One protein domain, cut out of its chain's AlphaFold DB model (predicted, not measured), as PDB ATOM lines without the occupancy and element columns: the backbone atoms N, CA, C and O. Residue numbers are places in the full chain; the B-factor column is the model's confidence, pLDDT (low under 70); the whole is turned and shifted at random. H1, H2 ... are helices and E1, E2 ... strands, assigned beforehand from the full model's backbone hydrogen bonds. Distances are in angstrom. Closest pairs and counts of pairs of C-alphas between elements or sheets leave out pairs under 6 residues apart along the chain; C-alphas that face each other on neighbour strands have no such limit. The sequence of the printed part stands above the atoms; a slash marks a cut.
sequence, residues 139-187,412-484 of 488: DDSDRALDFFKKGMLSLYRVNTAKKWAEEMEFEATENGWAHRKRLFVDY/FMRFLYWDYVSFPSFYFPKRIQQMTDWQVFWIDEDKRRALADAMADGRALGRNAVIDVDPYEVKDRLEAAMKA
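AT A GLANCE: This is residues 139 to 187 and 412 to 484 of the 488 residues of an uncharacterized protein of Candidatus Latescibacteria bacterium (UniProt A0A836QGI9). A small three-stranded sheet, E1 E3 E2, forms the core, with H1 over one face and the long unnamed link of residues 419 to 444 running past the other. H4 sits off one end of the elongated body, and at the far end residues 477 to 484 of H5 stick out, while residues 457 to 473 stretch from H4 to H5. The printed part has 122 residues, with five named helices and three named strands in the order H1 E1 H2 H3 E2 E3 H4 H5; the sheet is antiparallel. The class is mixed, helices and strands, with under half of the residues in named elements. The whole is compact, with a radius of gyration of the C-alphas of 15.2 A, and spans 52 by 29 by 28 A.

IN THESE COORDINATES: Start in the sheet with E3, residues 412 to 418, which runs 19.7 A from C-alpha 412 at (-35.157, -28.258, -18.449). Beside it look for E2, residues 178 to 184, also 19.7 A, and E1, residues 155 to 157. Find H1 at residues 144 to 149, H2 at 161 to 166 and H3 at 171 to 174. H4, residues 445 to 456, begins at (-21.067, -52.732, -15.204) and is 16.5 A long. H5, residues 474 to 484, runs 15.6 A to C-alpha 484 at (-50.422, -18.650, -29.744).

HOW THE PARTS SIT: Look first at E3, the inner strand: it is antiparallel to E2 at 162 degrees, with N 181 and O 415 at 2.9 A. On its other side E1 is antiparallel at 151 degrees, with N 156 and O 416 at 2.9 A. E1, H2 H3 and E2 make a split strand-helix-strand unit, two strands running the same way with E3 between them, and its crossover is right-handed. H1 is on the sheet at a height of 8.9 A, only just over E1 and E3, with 3 of its 6 C-alphas falling on each; its closest C-alphas to E1 are those of Phe 148 and Tyr 156, 6.6 A apart. H2, H3 and H5 only graze the sheet; the closest C-alphas of H5 and E2 are those of Val 474 and Phe 184, 6.0 A apart. H4 is only just not on the sheet, with 4 pairs of C-alphas within 10 A. Residues 468 to 469 pair, parallel, with residues 182 to 183 of E2. In H1, H2, H4 and H5 every O i to N i+4 pair is within hydrogen-bond range; H3 is too short for one, and its 1 O i to N i+3 pair is within range.

THE WHOLE: The two C-alphas farthest apart, those of Asp 457 and Ala 484, are 52.0 A apart. At the cut, residues 188 to 411 are not printed, and C-alphas 187 and 412 are 8.8 A apart. The links E3 to H4 and H4 to H5 are long. Mean pLDDT of the printed part is 92.4, and residue 141 is under 70.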
ATOM      1  N   ASP A 139     -13.919 -25.803  -6.206       79.25
ATOM      2  CA  ASP A 139     -14.018 -24.371  -5.880       79.25
ATOM      3  C   ASP A 139     -14.340 -23.501  -7.102       79.25
ATOM      4  O   ASP A 139     -15.004 -22.474  -6.992       79.25
ATOM      5  N   ASP A 140     -13.899 -23.941  -8.282       78.88
ATOM      6  CA  ASP A 140     -14.165 -23.280  -9.551       78.88
ATOM      7  C   ASP A 140     -15.069 -24.143 -10.442       78.88
ATOM      8  O   ASP A 140     -14.653 -25.157 -11.015       78.88
ATOM      9  N   SER A 141     -16.320 -23.708 -10.594       69.19
ATOM     10  CA  SER A 141     -17.314 -24.376 -11.441       69.19
ATOM     11  C   SER A 141     -16.930 -24.431 -12.930       69.19
ATOM     12  O   SER A 141     -17.477 -25.261 -13.669       69.19
ATOM     13  N   ASP A 142     -15.991 -23.597 -13.388       73.00
ATOM     14  CA  ASP A 142     -15.451 -23.658 -14.748       73.00
ATOM     15  C   ASP A 142     -14.542 -24.873 -14.940       73.00
ATOM     16  O   ASP A 142     -14.597 -25.518 -15.986       73.00
ATOM     17  N   ARG A 143     -13.843 -25.304 -13.888       85.69
ATOM     18  CA  ARG A 143     -12.988 -26.501 -13.919       85.69
ATOM     19  C   ARG A 143     -13.766 -27.806 -13.834       85.69
ATOM     20  O   ARG A 143     -13.234 -28.851 -14.195       85.69
ATOM     21  N   ALA A 144     -15.015 -27.787 -13.372       90.12
ATOM     22  CA  ALA A 144     -15.802 -29.007 -13.197       90.12
ATOM     23  C   ALA A 144     -15.987 -29.802 -14.509       90.12
ATOM     24  O   ALA A 144     -16.021 -31.033 -14.472       90.12
ATOM     25  N   LEU A 145     -16.014 -29.130 -15.670       92.88
ATOM     26  CA  LEU A 145     -16.030 -29.807 -16.971       92.88
ATOM     27  C   LEU A 145     -14.727 -30.584 -17.234       92.88
ATOM     28  O   LEU A 145     -14.780 -31.697 -17.748       92.88
ATOM     29  N   ASP A 146     -13.567 -30.060 -16.834       93.38
ATOM     30  CA  ASP A 146     -12.284 -30.760 -16.991       93.38
ATOM     31  C   ASP A 146     -12.205 -32.012 -16.115       93.38
ATOM     32  O   ASP A 146     -11.658 -33.033 -16.532       93.38
ATOM     33  N   PHE A 147     -12.772 -31.964 -14.906       95.06
ATOM     34  CA  PHE A 147     -12.901 -33.151 -14.058       95.06
ATOM     35  C   PHE A 147     -13.799 -34.203 -14.717       95.06
ATOM     36  O   PHE A 147     -13.453 -35.385 -14.707       95.06
ATOM     37  N   PHE A 148     -14.912 -33.786 -15.330       95.69
ATOM     38  CA  PHE A 148     -15.757 -34.695 -16.102       95.69
ATOM     39  C   PHE A 148     -14.987 -35.310 -17.274       95.69
ATOM     40  O   PHE A 148     -14.954 -36.530 -17.374       95.69
ATOM     41  N   LYS A 149     -14.300 -34.499 -18.092       95.44
ATOM     42  CA  LYS A 149     -13.487 -34.950 -19.240       95.44
ATOM     43  C   LYS A 149     -12.401 -35.958 -18.846       95.44
ATOM     44  O   LYS A 149     -12.111 -36.868 -19.610       95.44
ATOM     45  N   LYS A 150     -11.843 -35.836 -17.639       94.75
ATOM     46  CA  LYS A 150     -10.852 -36.769 -17.070       94.75
ATOM     47  C   LYS A 150     -11.458 -38.034 -16.448       94.75
ATOM     48  O   LYS A 150     -10.735 -38.794 -15.812       94.75
ATOM     49  N   GLY A 151     -12.773 -38.237 -16.544       93.88
ATOM     50  CA  GLY A 151     -13.460 -39.383 -15.942       93.88
ATOM     51  C   GLY A 151     -13.592 -39.311 -14.418       93.88
ATOM     52  O   GLY A 151     -13.985 -40.288 -13.788       93.88
ATOM     53  N   MET A 152     -13.287 -38.162 -13.800       94.31
ATOM     54  CA  MET A 152     -13.359 -37.986 -12.342       94.31
ATOM     55  C   MET A 152     -14.780 -37.700 -11.844       94.31
ATOM     56  O   MET A 152     -15.022 -37.744 -10.638       94.31
ATOM     57  N   LEU A 153     -15.706 -37.390 -12.755       95.44
ATOM     58  CA  LEU A 153     -17.127 -37.204 -12.477       95.44
ATOM     59  C   LEU A 153     -17.941 -38.104 -13.403       95.44
ATOM     60  O   LEU A 153     -17.745 -38.075 -14.616       95.44
ATOM     61  N   SER A 154     -18.886 -38.850 -12.833       96.12
ATOM     62  CA  SER A 154     -19.830 -39.684 -13.591       96.12
ATOM     63  C   SER A 154     -20.982 -38.873 -14.191       96.12
ATOM     64  O   SER A 154     -21.498 -39.230 -15.245       96.12
ATOM     65  N   LEU A 155     -21.360 -37.776 -13.524       95.19
ATOM     66  CA  LEU A 155     -22.429 -36.849 -13.897       95.19
ATOM     67  C   LEU A 155     -21.929 -35.405 -13.812       95.19
ATOM     68  O   LEU A 155     -21.227 -35.046 -12.866       95.19
ATOM     69  N   TYR A 156     -22.339 -34.559 -14.754       94.44
ATOM     70  CA  TYR A 156     -22.003 -33.133 -14.756       94.44
ATOM     71  C   TYR A 156     -23.201 -32.284 -15.176       94.44
ATOM     72  O   TYR A 156     -23.747 -32.479 -16.257       94.44
ATOM     73  N   ARG A 157     -23.602 -31.315 -14.343       93.44
ATOM     74  CA  ARG A 157     -24.682 -30.372 -14.668       93.44
ATOM     75  C   ARG A 157     -24.124 -29.197 -15.466       93.44
ATOM     76  O   ARG A 157     -23.169 -28.551 -15.042       93.44
ATOM     77  N   VAL A 158     -24.775 -28.865 -16.576       93.44
ATOM     78  CA  VAL A 158     -24.401 -27.733 -17.431       93.44
ATOM     79  C   VAL A 158     -25.325 -26.553 -17.130       93.44
ATOM     80  O   VAL A 158     -26.504 -26.569 -17.480       93.44
ATOM     81  N   ASN A 159     -24.803 -25.517 -16.470       87.94
ATOM     82  CA  ASN A 159     -25.631 -24.419 -15.949       87.94
ATOM     83  C   ASN A 159     -25.844 -23.252 -16.926       87.94
ATOM     84  O   ASN A 159     -26.786 -22.482 -16.750       87.94
ATOM     85  N   THR A 160     -24.999 -23.094 -17.951       89.38
ATOM     86  CA  THR A 160     -25.064 -21.940 -18.863       89.38
ATOM     87  C   THR A 160     -25.377 -22.366 -20.295       89.38
ATOM     88  O   THR A 160     -24.944 -23.423 -20.759       89.38
ATOM     89  N   ALA A 161     -26.132 -21.530 -21.014       92.12
ATOM     90  CA  ALA A 161     -26.408 -21.748 -22.433       92.12
ATOM     91  C   ALA A 161     -25.132 -21.714 -23.288       92.12
ATOM     92  O   ALA A 161     -24.996 -22.538 -24.185       92.12
ATOM     93  N   LYS A 162     -24.174 -20.842 -22.946       91.44
ATOM     94  CA  LYS A 162     -22.862 -20.774 -23.603       91.44
ATOM     95  C   LYS A 162     -22.109 -22.100 -23.527       91.44
ATOM     96  O   LYS A 162     -21.811 -22.669 -24.569       91.44
ATOM     97  N   LYS A 163     -21.888 -22.637 -22.317       92.56
ATOM     98  CA  LYS A 163     -21.210 -23.935 -22.147       92.56
ATOM     99  C   LYS A 163     -21.923 -25.026 -22.932       92.56
ATOM    100  O   LYS A 163     -21.287 -25.807 -23.626       92.56
ATOM    101  N   TRP A 164     -23.253 -25.056 -22.851       95.12
ATOM    102  CA  TRP A 164     -24.060 -26.039 -23.566       95.12
ATOM    103  C   TRP A 164     -23.876 -25.998 -25.088       95.12
ATOM    104  O   TRP A 164     -23.792 -27.052 -25.724       95.12
ATOM    105  N   ALA A 165     -23.848 -24.794 -25.660       93.69
ATOM    106  CA  ALA A 165     -23.749 -24.583 -27.096       93.69
ATOM    107  C   ALA A 165     -22.320 -24.769 -27.625       93.69
ATOM    108  O   ALA A 165     -22.153 -25.326 -28.704       93.69
ATOM    109  N   GLU A 166     -21.310 -24.329 -26.872       93.56
ATOM    110  CA  GLU A 166     -19.940 -24.183 -27.381       93.56
ATOM    111  C   GLU A 166     -18.960 -25.247 -26.867       93.56
ATOM    112  O   GLU A 166     -17.968 -25.517 -27.531       93.56
ATOM    113  N   GLU A 167     -19.208 -25.865 -25.706       94.38
ATOM    114  CA  GLU A 167     -18.173 -26.641 -24.994       94.38
ATOM    115  C   GLU A 167     -18.515 -28.133 -24.814       94.38
ATOM    116  O   GLU A 167     -17.730 -28.883 -24.230       94.38
ATOM    117  N   MET A 168     -19.690 -28.581 -25.281       94.19
ATOM    118  CA  MET A 168     -20.165 -29.967 -25.096       94.19
ATOM    119  C   MET A 168     -19.739 -30.933 -26.211       94.19
ATOM    120  O   MET A 168     -20.012 -32.130 -26.108       94.19
ATOM    121  N   GLU A 169     -19.095 -30.434 -27.264       92.94
ATOM    122  CA  GLU A 169     -18.464 -31.246 -28.307       92.94
ATOM    123  C   GLU A 169     -16.983 -31.418 -27.949       92.94
ATOM    124  O   GLU A 169     -16.218 -30.455 -27.927       92.94
ATOM    125  N   PHE A 170     -16.603 -32.633 -27.571       94.62
ATOM    126  CA  PHE A 170     -15.230 -33.025 -27.269       94.62
ATOM    127  C   PHE A 170     -15.096 -34.537 -27.458       94.62
ATOM    128  O   PHE A 170     -16.099 -35.241 -27.509       94.62
ATOM    129  N   GLU A 171     -13.866 -35.045 -27.499       95.12
ATOM    130  CA  GLU A 171     -13.539 -36.438 -27.840       95.12
ATOM    131  C   GLU A 171     -14.510 -37.490 -27.269       95.12
ATOM    132  O   GLU A 171     -15.039 -38.319 -28.007       95.12
ATOM    133  N   ALA A 172     -14.809 -37.446 -25.965       96.62
ATOM    134  CA  ALA A 172     -15.698 -38.433 -25.356       96.62
ATOM    135  C   ALA A 172     -17.154 -38.336 -25.854       96.62
ATOM    136  O   ALA A 172     -17.812 -39.365 -25.996       96.62
ATOM    137  N   THR A 173     -17.674 -37.137 -26.135       95.88
ATOM    138  CA  THR A 173     -19.029 -36.977 -26.693       95.88
ATOM    139  C   THR A 173     -19.082 -37.267 -28.191       95.88
ATOM    140  O   THR A 173     -20.101 -37.762 -28.679       95.88
ATOM    141  N   GLU A 174     -17.988 -37.041 -28.918       95.06
ATOM    142  CA  GLU A 174     -17.856 -37.385 -30.339       95.06
ATOM    143  C   GLU A 174     -17.790 -38.902 -30.556       95.06
ATOM    144  O   GLU A 174     -18.472 -39.429 -31.436       95.06
ATOM    145  N   ASN A 175     -17.052 -39.614 -29.700       96.19
ATOM    146  CA  ASN A 175     -16.908 -41.069 -29.756       96.19
ATOM    147  C   ASN A 175     -18.079 -41.841 -29.120       96.19
ATOM    148  O   ASN A 175     -18.120 -43.068 -29.210       96.19
ATOM    149  N   GLY A 176     -19.036 -41.160 -28.480       96.62
ATOM    150  CA  GLY A 176     -20.145 -41.809 -27.766       96.62
ATOM    151  C   GLY A 176     -19.750 -42.451 -26.431       96.62
ATOM    152  O   GLY A 176     -20.510 -43.236 -25.877       96.62
ATOM    153  N   TRP A 177     -18.570 -42.122 -25.906       97.88
ATOM    154  CA  TRP A 177     -18.102 -42.535 -24.578       97.88
ATOM    155  C   TRP A 177     -18.832 -41.797 -23.450       97.88
ATOM    156  O   TRP A 177     -19.059 -42.338 -22.366       97.88
ATOM    157  N   ALA A 178     -19.212 -40.549 -23.717       97.81
ATOM    158  CA  ALA A 178     -20.050 -39.727 -22.866       97.81
ATOM    159  C   ALA A 178     -21.219 -39.153 -23.670       97.81
ATOM    160  O   ALA A 178     -21.136 -38.932 -24.876       97.81
ATOM    161  N   HIS A 179     -22.314 -38.864 -22.982       97.06
ATOM    162  CA  HIS A 179     -23.560 -38.403 -23.577       97.06
ATOM    163  C   HIS A 179     -23.955 -37.057 -22.994       97.06
ATOM    164  O   HIS A 179     -23.760 -36.809 -21.805       97.06
ATOM    165  N   ARG A 180     -24.576 -36.209 -23.819       95.94
ATOM    166  CA  ARG A 180     -25.209 -34.961 -23.382       95.94
ATOM    167  C   ARG A 180     -26.718 -35.038 -23.539       95.94
ATOM    168  O   ARG A 180     -27.202 -35.505 -24.571       95.94
ATOM    169  N   LYS A 181     -27.463 -34.552 -22.547       96.38
ATOM    170  CA  LYS A 181     -28.931 -34.490 -22.590       96.38
ATOM    171  C   LYS A 181     -29.455 -33.171 -22.061       96.38
ATOM    172  O   LYS A 181     -28.925 -32.619 -21.095       96.38
ATOM    173  N   ARG A 182     -30.521 -32.690 -22.694       96.12
ATOM    174  CA  ARG A 182     -31.402 -31.647 -22.179       96.12
ATOM    175  C   ARG A 182     -32.749 -32.294 -21.877       96.12
ATOM    176  O   ARG A 182     -33.518 -32.568 -22.792       96.12
ATOM    177  N   LEU A 183     -33.001 -32.561 -20.601       95.50
ATOM    178  CA  LEU A 183     -34.254 -33.150 -20.142       95.50
ATOM    179  C   LEU A 183     -35.218 -32.044 -19.739       95.50
ATOM    180  O   LEU A 183     -34.894 -31.260 -18.848       95.50
ATOM    181  N   PHE A 184     -36.395 -32.018 -20.347       94.31
ATOM    182  CA  PHE A 184     -37.480 -31.133 -19.956       94.31
ATOM    183  C   PHE A 184     -38.235 -31.697 -18.749       94.31
ATOM    184  O   PHE A 184     -38.559 -32.884 -18.693       94.31
ATOM    185  N   VAL A 185     -38.466 -30.842 -17.752       90.81
ATOM    186  CA  VAL A 185     -39.022 -31.219 -16.446       90.81
ATOM    187  C   VAL A 185     -40.104 -30.229 -16.032       90.81
ATOM    188  O   VAL A 185     -40.024 -29.039 -16.323       90.81
ATOM    189  N   ASP A 186     -41.126 -30.724 -15.343       85.81
ATOM    190  CA  ASP A 186     -42.304 -29.952 -14.935       85.81
ATOM    191  C   ASP A 186     -42.185 -29.612 -13.442       85.81
ATOM    192  O   ASP A 186     -42.977 -30.049 -12.598       85.81
ATOM    193  N   TYR A 187     -41.096 -28.912 -13.111       82.38
ATOM    194  CA  TYR A 187     -40.816 -28.408 -11.772       82.38
ATOM    195  C   TYR A 187     -40.918 -26.874 -11.767       82.38
ATOM    196  O   TYR A 187     -40.243 -26.231 -12.576       82.38
ATOM    197  N   PHE A 412     -36.010 -27.151 -18.095       92.38
ATOM    198  CA  PHE A 412     -35.157 -28.258 -18.449       92.38
ATOM    199  C   PHE A 412     -33.883 -28.230 -17.611       92.38
ATOM    200  O   PHE A 412     -33.407 -27.187 -17.156       92.38
ATOM    201  N   MET A 413     -33.266 -29.394 -17.505       93.25
ATOM    202  CA  MET A 413     -31.926 -29.586 -16.979       93.25
ATOM    203  C   MET A 413     -31.005 -30.067 -18.095       93.25
ATOM    204  O   MET A 413     -31.396 -30.867 -18.944       93.25
ATOM    205  N   ARG A 414     -29.767 -29.578 -18.097       95.06
ATOM    206  CA  ARG A 414     -28.721 -30.015 -19.023       95.06
ATOM    207  C   ARG A 414     -27.653 -30.758 -18.257       95.06
ATOM    208  O   ARG A 414     -27.193 -30.268 -17.222       95.06
ATOM    209  N   PHE A 415     -27.248 -31.907 -18.769       95.75
ATOM    210  CA  PHE A 415     -26.245 -32.718 -18.107       95.75
ATOM    211  C   PHE A 415     -25.429 -33.564 -19.076       95.75
ATOM    212  O   PHE A 415     -25.870 -33.867 -20.187       95.75
ATOM    213  N   LEU A 416     -24.233 -33.922 -18.618       96.62
ATOM    214  CA  LEU A 416     -23.376 -34.937 -19.207       96.62
ATOM    215  C   LEU A 416     -23.330 -36.166 -18.302       96.62
ATOM    216  O   LEU A 416     -23.397 -36.036 -17.075       96.62
ATOM    217  N   TYR A 417     -23.175 -37.337 -18.907       97.38
ATOM    218  CA  TYR A 417     -22.931 -38.589 -18.200       97.38
ATOM    219  C   TYR A 417     -22.069 -39.534 -19.038       97.38
ATOM    220  O   TYR A 417     -22.123 -39.496 -20.265       97.38
ATOM    221  N   TRP A 418     -21.255 -40.361 -18.388       98.06
ATOM    222  CA  TRP A 418     -20.500 -41.419 -19.072       98.06
ATOM    223  C   TRP A 418     -21.415 -42.586 -19.448       98.06
ATOM    224  O   TRP A 418     -22.378 -42.838 -18.730       98.06
ATOM    225  N   ASP A 419     -21.113 -43.316 -20.526       97.69
ATOM    226  CA  ASP A 419     -21.980 -44.377 -21.078       97.69
ATOM    227  C   ASP A 419     -22.416 -45.445 -20.056       97.69
ATOM    228  O   ASP A 419     -23.539 -45.947 -20.106       97.69
ATOM    229  N   TYR A 420     -21.572 -45.718 -19.058       97.56
ATOM    230  CA  TYR A 420     -21.884 -46.648 -17.974       97.56
ATOM    231  C   TYR A 420     -22.968 -46.158 -17.006       97.56
ATOM    232  O   TYR A 420     -23.485 -46.952 -16.223       97.56
ATOM    233  N   VAL A 421     -23.316 -44.870 -17.005       97.56
ATOM    234  CA  VAL A 421     -24.428 -44.354 -16.201       97.56
ATOM    235  C   VAL A 421     -25.714 -44.542 -16.990       97.56
ATOM    236  O   VAL A 421     -25.953 -43.877 -17.999       97.56
ATOM    237  N   SER A 422     -26.553 -45.452 -16.516       96.69
ATOM    238  CA  SER A 422     -27.810 -45.798 -17.168       96.69
ATOM    239  C   SER A 422     -29.008 -45.240 -16.410       96.69
ATOM    240  O   SER A 422     -28.959 -44.997 -15.205       96.69
ATOM    241  N   PHE A 423     -30.088 -45.016 -17.153       96.12
ATOM    242  CA  PHE A 423     -31.295 -44.360 -16.675       96.12
ATOM    243  C   PHE A 423     -32.543 -45.126 -17.122       96.12
ATOM    244  O   PHE A 423     -32.507 -45.794 -18.161       96.12
ATOM    245  N   PRO A 424     -33.678 -44.982 -16.411       95.31
ATOM    246  CA  PRO A 424     -34.970 -45.346 -16.979       95.31
ATOM    247  C   PRO A 424     -35.240 -44.522 -18.250       95.31
ATOM    248  O   PRO A 424     -34.635 -43.472 -18.463       95.31
ATOM    249  N   SER A 425     -36.187 -44.953 -19.086       92.69
ATOM    250  CA  SER A 425     -36.496 -44.282 -20.364       92.69
ATOM    251  C   SER A 425     -36.873 -42.801 -20.214       92.69
ATOM    252  O   SER A 425     -36.586 -41.998 -21.098       92.69
ATOM    253  N   PHE A 426     -37.469 -42.426 -19.080       92.81
ATOM    254  CA  PHE A 426     -37.826 -41.046 -18.743       92.81
ATOM    255  C   PHE A 426     -36.663 -40.222 -18.153       92.81
ATOM    256  O   PHE A 426     -36.846 -39.047 -17.854       92.81
ATOM    257  N   TYR A 427     -35.478 -40.816 -17.983       94.56
ATOM    258  CA  TYR A 427     -34.294 -40.274 -17.307       94.56
ATOM    259  C   TYR A 427     -34.498 -39.948 -15.831       94.56
ATOM    260  O   TYR A 427     -33.981 -40.648 -14.963       94.56
ATOM    261  N   PHE A 428     -35.257 -38.897 -15.549       93.88
ATOM    262  CA  PHE A 428     -35.508 -38.407 -14.205       93.88
ATOM    263  C   PHE A 428     -36.997 -38.144 -13.982       93.88
ATOM    264  O   PHE A 428     -37.692 -37.783 -14.931       93.88
ATOM    265  N   PRO A 429     -37.505 -38.288 -12.743       91.81
ATOM    266  CA  PRO A 429     -38.902 -38.012 -12.440       91.81
ATOM    267  C   PRO A 429     -39.329 -36.594 -12.831       91.81
ATOM    268  O   PRO A 429     -38.553 -35.644 -12.744       91.81
ATOM    269  N   LYS A 430     -40.619 -36.442 -13.146       89.75
ATOM    270  CA  LYS A 430     -41.257 -35.199 -13.614       89.75
ATOM    271  C   LYS A 430     -40.897 -33.943 -12.822       89.75
ATOM    272  O   LYS A 430     -40.840 -32.860 -13.394       89.75
ATOM    273  N   ARG A 431     -40.683 -34.083 -11.514       86.81
ATOM    274  CA  ARG A 431     -40.455 -32.983 -10.569       86.81
ATOM    275  C   ARG A 431     -39.097 -33.087  -9.899       86.81
ATOM    276  O   ARG A 431     -39.005 -33.118  -8.675       86.81
ATOM    277  N   ILE A 432     -38.067 -33.200 -10.719       87.81
ATOM    278  CA  ILE A 432     -36.682 -33.221 -10.270       87.81
ATOM    279  C   ILE A 432     -36.099 -31.804 -10.220       87.81
ATOM    280  O   ILE A 432     -36.372 -30.984 -11.096       87.81
ATOM    281  N   GLN A 433     -35.289 -31.525  -9.202       83.81
ATOM    282  CA  GLN A 433     -34.539 -30.274  -9.058       83.81
ATOM    283  C   GLN A 433     -33.044 -30.477  -9.320       83.81
ATOM    284  O   GLN A 433     -32.378 -29.594  -9.869       83.81
ATOM    285  N   GLN A 434     -32.509 -31.635  -8.927       88.00
ATOM    286  CA  GLN A 434     -31.097 -32.000  -9.055       88.00
ATOM    287  C   GLN A 434     -30.956 -33.418  -9.607       88.00
ATOM    288  O   GLN A 434     -31.752 -34.283  -9.288       88.00
ATOM    289  N   MET A 435     -29.890 -33.699 -10.367       88.62
ATOM    290  CA  MET A 435     -29.636 -35.028 -10.968       88.62
ATOM    291  C   MET A 435     -29.567 -36.180  -9.953       88.62
ATOM    292  O   MET A 435     -29.678 -37.343 -10.324       88.62
ATOM    293  N   THR A 436     -29.323 -35.870  -8.683       88.44
ATOM    294  CA  THR A 436     -29.214 -36.848  -7.600       88.44
ATOM    295  C   THR A 436     -30.506 -37.011  -6.808       88.44
ATOM    296  O   THR A 436     -30.515 -37.795  -5.862       88.44
ATOM    297  N   ASP A 437     -31.590 -36.311  -7.153       88.50
ATOM    298  CA  ASP A 437     -32.883 -36.551  -6.512       88.50
ATOM    299  C   ASP A 437     -33.399 -37.927  -6.928       88.50
ATOM    300  O   ASP A 437     -33.327 -38.300  -8.102       88.50
ATOM    301  N   TRP A 438     -33.935 -38.683  -5.967       88.69
ATOM    302  CA  TRP A 438     -34.512 -40.028  -6.151       88.69
ATOM    303  C   TRP A 438     -33.538 -41.105  -6.671       88.69
ATOM    304  O   TRP A 438     -33.812 -42.290  -6.520       88.69
ATOM    305  N   GLN A 439     -32.391 -40.723  -7.243       92.50
ATOM    306  CA  GLN A 439     -31.283 -41.595  -7.647       92.50
ATOM    307  C   GLN A 439     -31.742 -42.798  -8.479       92.50
ATOM    308  O   GLN A 439     -31.340 -43.935  -8.244       92.50
ATOM    309  N   VAL A 440     -32.609 -42.528  -9.456       93.94
ATOM    310  CA  VAL A 440     -33.195 -43.537 -10.356       93.94
ATOM    311  C   VAL A 440     -32.204 -44.083 -11.391       93.94
ATOM    312  O   VAL A 440     -32.520 -45.027 -12.105       93.94
ATOM    313  N   PHE A 441     -31.009 -43.496 -11.490       95.81
ATOM    314  CA  PHE A 441     -29.926 -43.984 -12.340       95.81
ATOM    315  C   PHE A 441     -29.148 -45.113 -11.658       95.81
ATOM    316  O   PHE A 441     -29.163 -45.225 -10.432       95.81
ATOM    317  N   TRP A 442     -28.442 -45.925 -12.444       96.69
ATOM    318  CA  TRP A 442     -27.561 -46.989 -11.956       96.69
ATOM    319  C   TRP A 442     -26.256 -47.036 -12.752       96.69
ATOM    320  O   TRP A 442     -26.141 -46.445 -13.828       96.69
ATOM    321  N   ILE A 443     -25.263 -47.732 -12.201       97.12
ATOM    322  CA  ILE A 443     -24.020 -48.046 -12.906       97.12
ATOM    323  C   ILE A 443     -24.209 -49.391 -13.600       97.12
ATOM    324  O   ILE A 443     -24.474 -50.401 -12.954       97.12
ATOM    325  N   ASP A 444     -24.125 -49.379 -14.922       97.75
ATOM    326  CA  ASP A 444     -24.174 -50.567 -15.761       97.75
ATOM    327  C   ASP A 444     -22.745 -51.091 -15.945       97.75
ATOM    328  O   ASP A 444     -21.928 -50.494 -16.650       97.75
ATOM    329  N   GLU A 445     -22.421 -52.173 -15.237       97.38
ATOM    330  CA  GLU A 445     -21.067 -52.732 -15.204       97.38
ATOM    331  C   GLU A 445     -20.644 -53.344 -16.549       97.38
ATOM    332  O   GLU A 445     -19.455 -53.317 -16.879       97.38
ATOM    333  N   ASP A 446     -21.586 -53.817 -17.368       98.00
ATOM    334  CA  ASP A 446     -21.279 -54.329 -18.707       98.00
ATOM    335  C   ASP A 446     -20.911 -53.176 -19.645       98.00
ATOM    336  O   ASP A 446     -19.874 -53.223 -20.318       98.00
ATOM    337  N   LYS A 447     -21.680 -52.079 -19.619       97.81
ATOM    338  CA  LYS A 447     -21.312 -50.849 -20.340       97.81
ATOM    339  C   LYS A 447     -20.009 -50.253 -19.840       97.81
ATOM    340  O   LYS A 447     -19.227 -49.738 -20.631       97.81
ATOM    341  N   ARG A 448     -19.736 -50.330 -18.537       97.56
ATOM    342  CA  ARG A 448     -18.481 -49.842 -17.953       97.56
ATOM    343  C   ARG A 448     -17.266 -50.564 -18.516       97.56
ATOM    344  O   ARG A 448     -16.286 -49.905 -18.856       97.56
ATOM    345  N   ARG A 449     -17.343 -51.891 -18.636       97.81
ATOM    346  CA  ARG A 449     -16.292 -52.711 -19.257       97.81
ATOM    347  C   ARG A 449     -16.158 -52.389 -20.743       97.81
ATOM    348  O   ARG A 449     -15.069 -52.046 -21.183       97.81
ATOM    349  N   ALA A 450     -17.271 -52.379 -21.478       97.38
ATOM    350  CA  ALA A 450     -17.272 -52.062 -22.906       97.38
ATOM    351  C   ALA A 450     -16.711 -50.661 -23.207       97.38
ATOM    352  O   ALA A 450     -16.008 -50.474 -24.200       97.38
ATOM    353  N   LEU A 451     -16.995 -49.683 -22.344       97.62
ATOM    354  CA  LEU A 451     -16.449 -48.336 -22.429       97.62
ATOM    355  C   LEU A 451     -14.941 -48.313 -22.183       97.62
ATOM    356  O   LEU A 451     -14.222 -47.663 -22.937       97.62
ATOM    357  N   ALA A 452     -14.461 -49.021 -21.160       97.31
ATOM    358  CA  ALA A 452     -13.031 -49.118 -20.885       97.31
ATOM    359  C   ALA A 452     -12.271 -49.736 -22.072       97.31
ATOM    360  O   ALA A 452     -11.273 -49.163 -22.508       97.31
ATOM    361  N   ASP A 453     -12.788 -50.829 -22.643       97.81
ATOM    362  CA  ASP A 453     -12.205 -51.483 -23.821       97.81
ATOM    363  C   ASP A 453     -12.210 -50.546 -25.042       97.81
ATOM    364  O   ASP A 453     -11.212 -50.404 -25.747       97.81
ATOM    365  N   ALA A 454     -13.325 -49.848 -25.280       97.44
ATOM    366  CA  ALA A 454     -13.447 -48.900 -26.384       97.44
ATOM    367  C   ALA A 454     -12.477 -47.713 -26.255       97.44
ATOM    368  O   ALA A 454     -11.885 -47.305 -27.251       97.44
ATOM    369  N   MET A 455     -12.283 -47.182 -25.046       96.56
ATOM    370  CA  MET A 455     -11.324 -46.104 -24.797       96.56
ATOM    371  C   MET A 455      -9.871 -46.572 -24.930       96.56
ATOM    372  O   MET A 455      -9.046 -45.816 -25.437       96.56
ATOM    373  N   ALA A 456      -9.553 -47.801 -24.508       96.69
ATOM    374  CA  ALA A 456      -8.205 -48.360 -24.621       96.69
ATOM    375  C   ALA A 456      -7.756 -48.514 -26.085       96.69
ATOM    376  O   ALA A 456      -6.622 -48.170 -26.416       96.69
ATOM    377  N   ASP A 457      -8.667 -48.947 -26.960       96.31
ATOM    378  CA  ASP A 457      -8.389 -49.164 -28.386       96.31
ATOM    379  C   ASP A 457      -8.750 -47.950 -29.274       96.31
ATOM    380  O   ASP A 457      -8.661 -48.026 -30.501       96.31
ATOM    381  N   GLY A 458      -9.195 -46.831 -28.684       95.19
ATOM    382  CA  GLY A 458      -9.592 -45.614 -29.412       95.19
ATOM    383  C   GLY A 458     -10.835 -45.782 -30.299       95.19
ATOM    384  O   GLY A 458     -11.011 -45.061 -31.282       95.19
ATOM    385  N   ARG A 459     -11.699 -46.751 -29.989       97.38
ATOM    386  CA  ARG A 459     -12.874 -47.114 -30.786       97.38
ATOM    387  C   ARG A 459     -14.116 -46.341 -30.336       97.38
ATOM    388  O   ARG A 459     -14.431 -46.268 -29.150       97.38
ATOM    389  N   ALA A 460     -14.884 -45.826 -31.293       96.62
ATOM    390  CA  ALA A 460     -16.167 -45.186 -31.011       96.62
ATOM    391  C   ALA A 460     -17.256 -46.210 -30.622       96.62
ATOM    392  O   ALA A 460     -17.324 -47.310 -31.178       96.62
ATOM    393  N   LEU A 461     -18.142 -45.820 -29.701       94.69
ATOM    394  CA  LEU A 461     -19.356 -46.556 -29.314       94.69
ATOM    395  C   LEU A 461     -20.610 -46.097 -30.076       94.69
ATOM    396  O   LEU A 461     -21.656 -46.739 -30.001       94.69
ATOM    397  N   GLY A 462     -20.494 -45.017 -30.849       89.44
ATOM    398  CA  GLY A 462     -21.598 -44.433 -31.601       89.44
ATOM    399  C   GLY A 462     -22.310 -43.335 -30.814       89.44
ATOM    400  O   GLY A 462     -22.584 -43.444 -29.621       89.44
ATOM    401  N   ARG A 463     -22.605 -42.232 -31.501       88.31
ATOM    402  CA  ARG A 463     -23.170 -41.034 -30.881       88.31
ATOM    403  C   ARG A 463     -24.685 -41.140 -30.746       88.31
ATOM    404  O   ARG A 463     -25.390 -41.413 -31.716       88.31
ATOM    405  N   ASN A 464     -25.207 -40.824 -29.563       84.00
ATOM    406  CA  ASN A 464     -26.642 -40.651 -29.378       84.00
ATOM    407  C   ASN A 464     -27.088 -39.293 -29.948       84.00
ATOM    408  O   ASN A 464     -26.795 -38.244 -29.375       84.00
ATOM    409  N   ALA A 465     -27.800 -39.315 -31.076       85.44
ATOM    410  CA  ALA A 465     -28.277 -38.103 -31.742       85.44
ATOM    411  C   ALA A 465     -29.418 -37.390 -30.987       85.44
ATOM    412  O   ALA A 465     -29.642 -36.197 -31.191       85.44
ATOM    413  N   VAL A 466     -30.138 -38.092 -30.105       91.19
ATOM    414  CA  VAL A 466     -31.265 -37.520 -29.358       91.19
ATOM    415  C   VAL A 466     -30.722 -36.715 -28.183       91.19
ATOM    416  O   VAL A 466     -30.334 -37.281 -27.168       91.19
ATOM    417  N   ILE A 467     -30.683 -35.393 -28.298       94.50
ATOM    418  CA  ILE A 467     -30.182 -34.514 -27.228       94.50
ATOM    419  C   ILE A 467     -31.322 -34.044 -26.319       94.50
ATOM    420  O   ILE A 467     -31.190 -34.074 -25.094       94.50
ATOM    421  N   ASP A 468     -32.427 -33.612 -26.921       95.25
ATOM    422  CA  ASP A 468     -33.618 -33.171 -26.205       95.25
ATOM    423  C   ASP A 468     -34.463 -34.384 -25.816       95.25
ATOM    424  O   ASP A 468     -34.787 -35.222 -26.656       95.25
ATOM    425  N   VAL A 469     -34.822 -34.464 -24.538       95.38
ATOM    426  CA  VAL A 469     -35.694 -35.502 -23.991       95.38
ATOM    427  C   VAL A 469     -36.858 -34.798 -23.314       95.38
ATOM    428  O   VAL A 469     -36.645 -34.008 -22.396       95.38
ATOM    429  N   ASP A 470     -38.079 -35.057 -23.772       95.69
ATOM    430  CA  ASP A 470     -39.291 -34.437 -23.230       95.69
ATOM    431  C   ASP A 470     -40.370 -35.491 -22.938       95.69
ATOM    432  O   ASP A 470     -41.362 -35.603 -23.651       95.69
ATOM    433  N   PRO A 471     -40.188 -36.307 -21.888       94.75
ATOM    434  CA  PRO A 471     -41.115 -37.388 -21.571       94.75
ATOM    435  C   PRO A 471     -42.411 -36.869 -20.923       94.75
ATOM    436  O   PRO A 471     -43.285 -37.661 -20.578       94.75
ATOM    437  N   TYR A 472     -42.518 -35.553 -20.708       94.38
ATOM    438  CA  TYR A 472     -43.618 -34.895 -20.005       94.38
ATOM    439  C   TYR A 472     -44.280 -33.785 -20.832       94.38
ATOM    440  O   TYR A 472     -45.045 -32.998 -20.259       94.38
ATOM    441  N   GLU A 473     -43.975 -33.714 -22.133       94.12
ATOM    442  CA  GLU A 473     -44.545 -32.761 -23.098       94.12
ATOM    443  C   GLU A 473     -44.453 -31.304 -22.602       94.12
ATOM    444  O   GLU A 473     -45.370 -30.492 -22.742       94.12
ATOM    445  N   VAL A 474     -43.380 -30.965 -21.889       92.00
ATOM    446  CA  VAL A 474     -43.172 -29.621 -21.340       92.00
ATOM    447  C   VAL A 474     -42.711 -28.674 -22.441       92.00
ATOM    448  O   VAL A 474     -43.206 -27.549 -22.508       92.00
ATOM    449  N   LYS A 475     -41.803 -29.117 -23.315       92.38
ATOM    450  CA  LYS A 475     -41.317 -28.330 -24.453       92.38
ATOM    451  C   LYS A 475     -42.470 -28.019 -25.401       92.38
ATOM    452  O   LYS A 475     -42.720 -26.849 -25.680       92.38
ATOM    453  N   ASP A 476     -43.210 -29.048 -25.801       91.50
ATOM    454  CA  ASP A 476     -44.301 -28.924 -26.770       91.50
ATOM    455  C   ASP A 476     -45.395 -27.968 -26.272       91.50
ATOM    456  O   ASP A 476     -45.848 -27.090 -27.010       91.50
ATOM    457  N   ARG A 477     -45.768 -28.058 -24.985       89.06
ATOM    458  CA  ARG A 477     -46.732 -27.130 -24.365       89.06
ATOM    459  C   ARG A 477     -46.244 -25.681 -24.375       89.06
ATOM    460  O   ARG A 477     -47.040 -24.774 -24.617       89.06
ATOM    461  N   LEU A 478     -44.960 -25.449 -24.109       85.69
ATOM    462  CA  LEU A 478     -44.391 -24.101 -24.089       85.69
ATOM    463  C   LEU A 478     -44.274 -23.501 -25.489       85.69
ATOM    464  O   LEU A 478     -44.626 -22.339 -25.679       85.69
ATOM    465  N   GLU A 479     -43.827 -24.282 -26.469       87.38
ATOM    466  CA  GLU A 479     -43.725 -23.836 -27.862       87.38
ATOM    467  C   GLU A 479     -45.114 -23.540 -28.452       87.38
ATOM    468  O   GLU A 479     -45.298 -22.515 -29.117       87.38
ATOM    469  N   ALA A 480     -46.123 -24.358 -28.132       86.44
ATOM    470  CA  ALA A 480     -47.513 -24.095 -28.506       86.44
ATOM    471  C   ALA A 480     -48.045 -22.789 -27.889       86.44
ATOM    472  O   ALA A 480     -48.650 -21.975 -28.593       86.44
ATOM    473  N   ALA A 481     -47.782 -22.553 -26.599       79.50
ATOM    474  CA  ALA A 481     -48.185 -21.324 -25.915       79.50
ATOM    475  C   ALA A 481     -47.497 -20.078 -26.499       79.50
ATOM    476  O   ALA A 481     -48.138 -19.042 -26.680       79.50
ATOM    477  N   MET A 482     -46.209 -20.173 -26.842       75.50
ATOM    478  CA  MET A 482     -45.470 -19.079 -27.481       75.50
ATOM    479  C   MET A 482     -46.016 -18.750 -28.869       75.50
ATOM    480  O   MET A 482     -46.198 -17.575 -29.186       75.50
ATOM    481  N   LYS A 483     -46.326 -19.767 -29.683       77.38
ATOM    482  CA  LYS A 483     -46.917 -19.562 -31.010       77.38
ATOM    483  C   LYS A 483     -48.272 -18.855 -30.916       77.38
ATOM    484  O   LYS A 483     -48.487 -17.856 -31.591       77.38
ATOM    485  N   ALA A 484     -49.134 -19.296 -29.999       73.38
ATOM    486  CA  ALA A 484     -50.422 -18.650 -29.744       73.38
ATOM    487  C   ALA A 484     -50.292 -17.197 -29.240       73.38
ATOM    488  O   ALA A 484     -51.193 -16.381 -29.439       73.38
TER     489      ALA A 484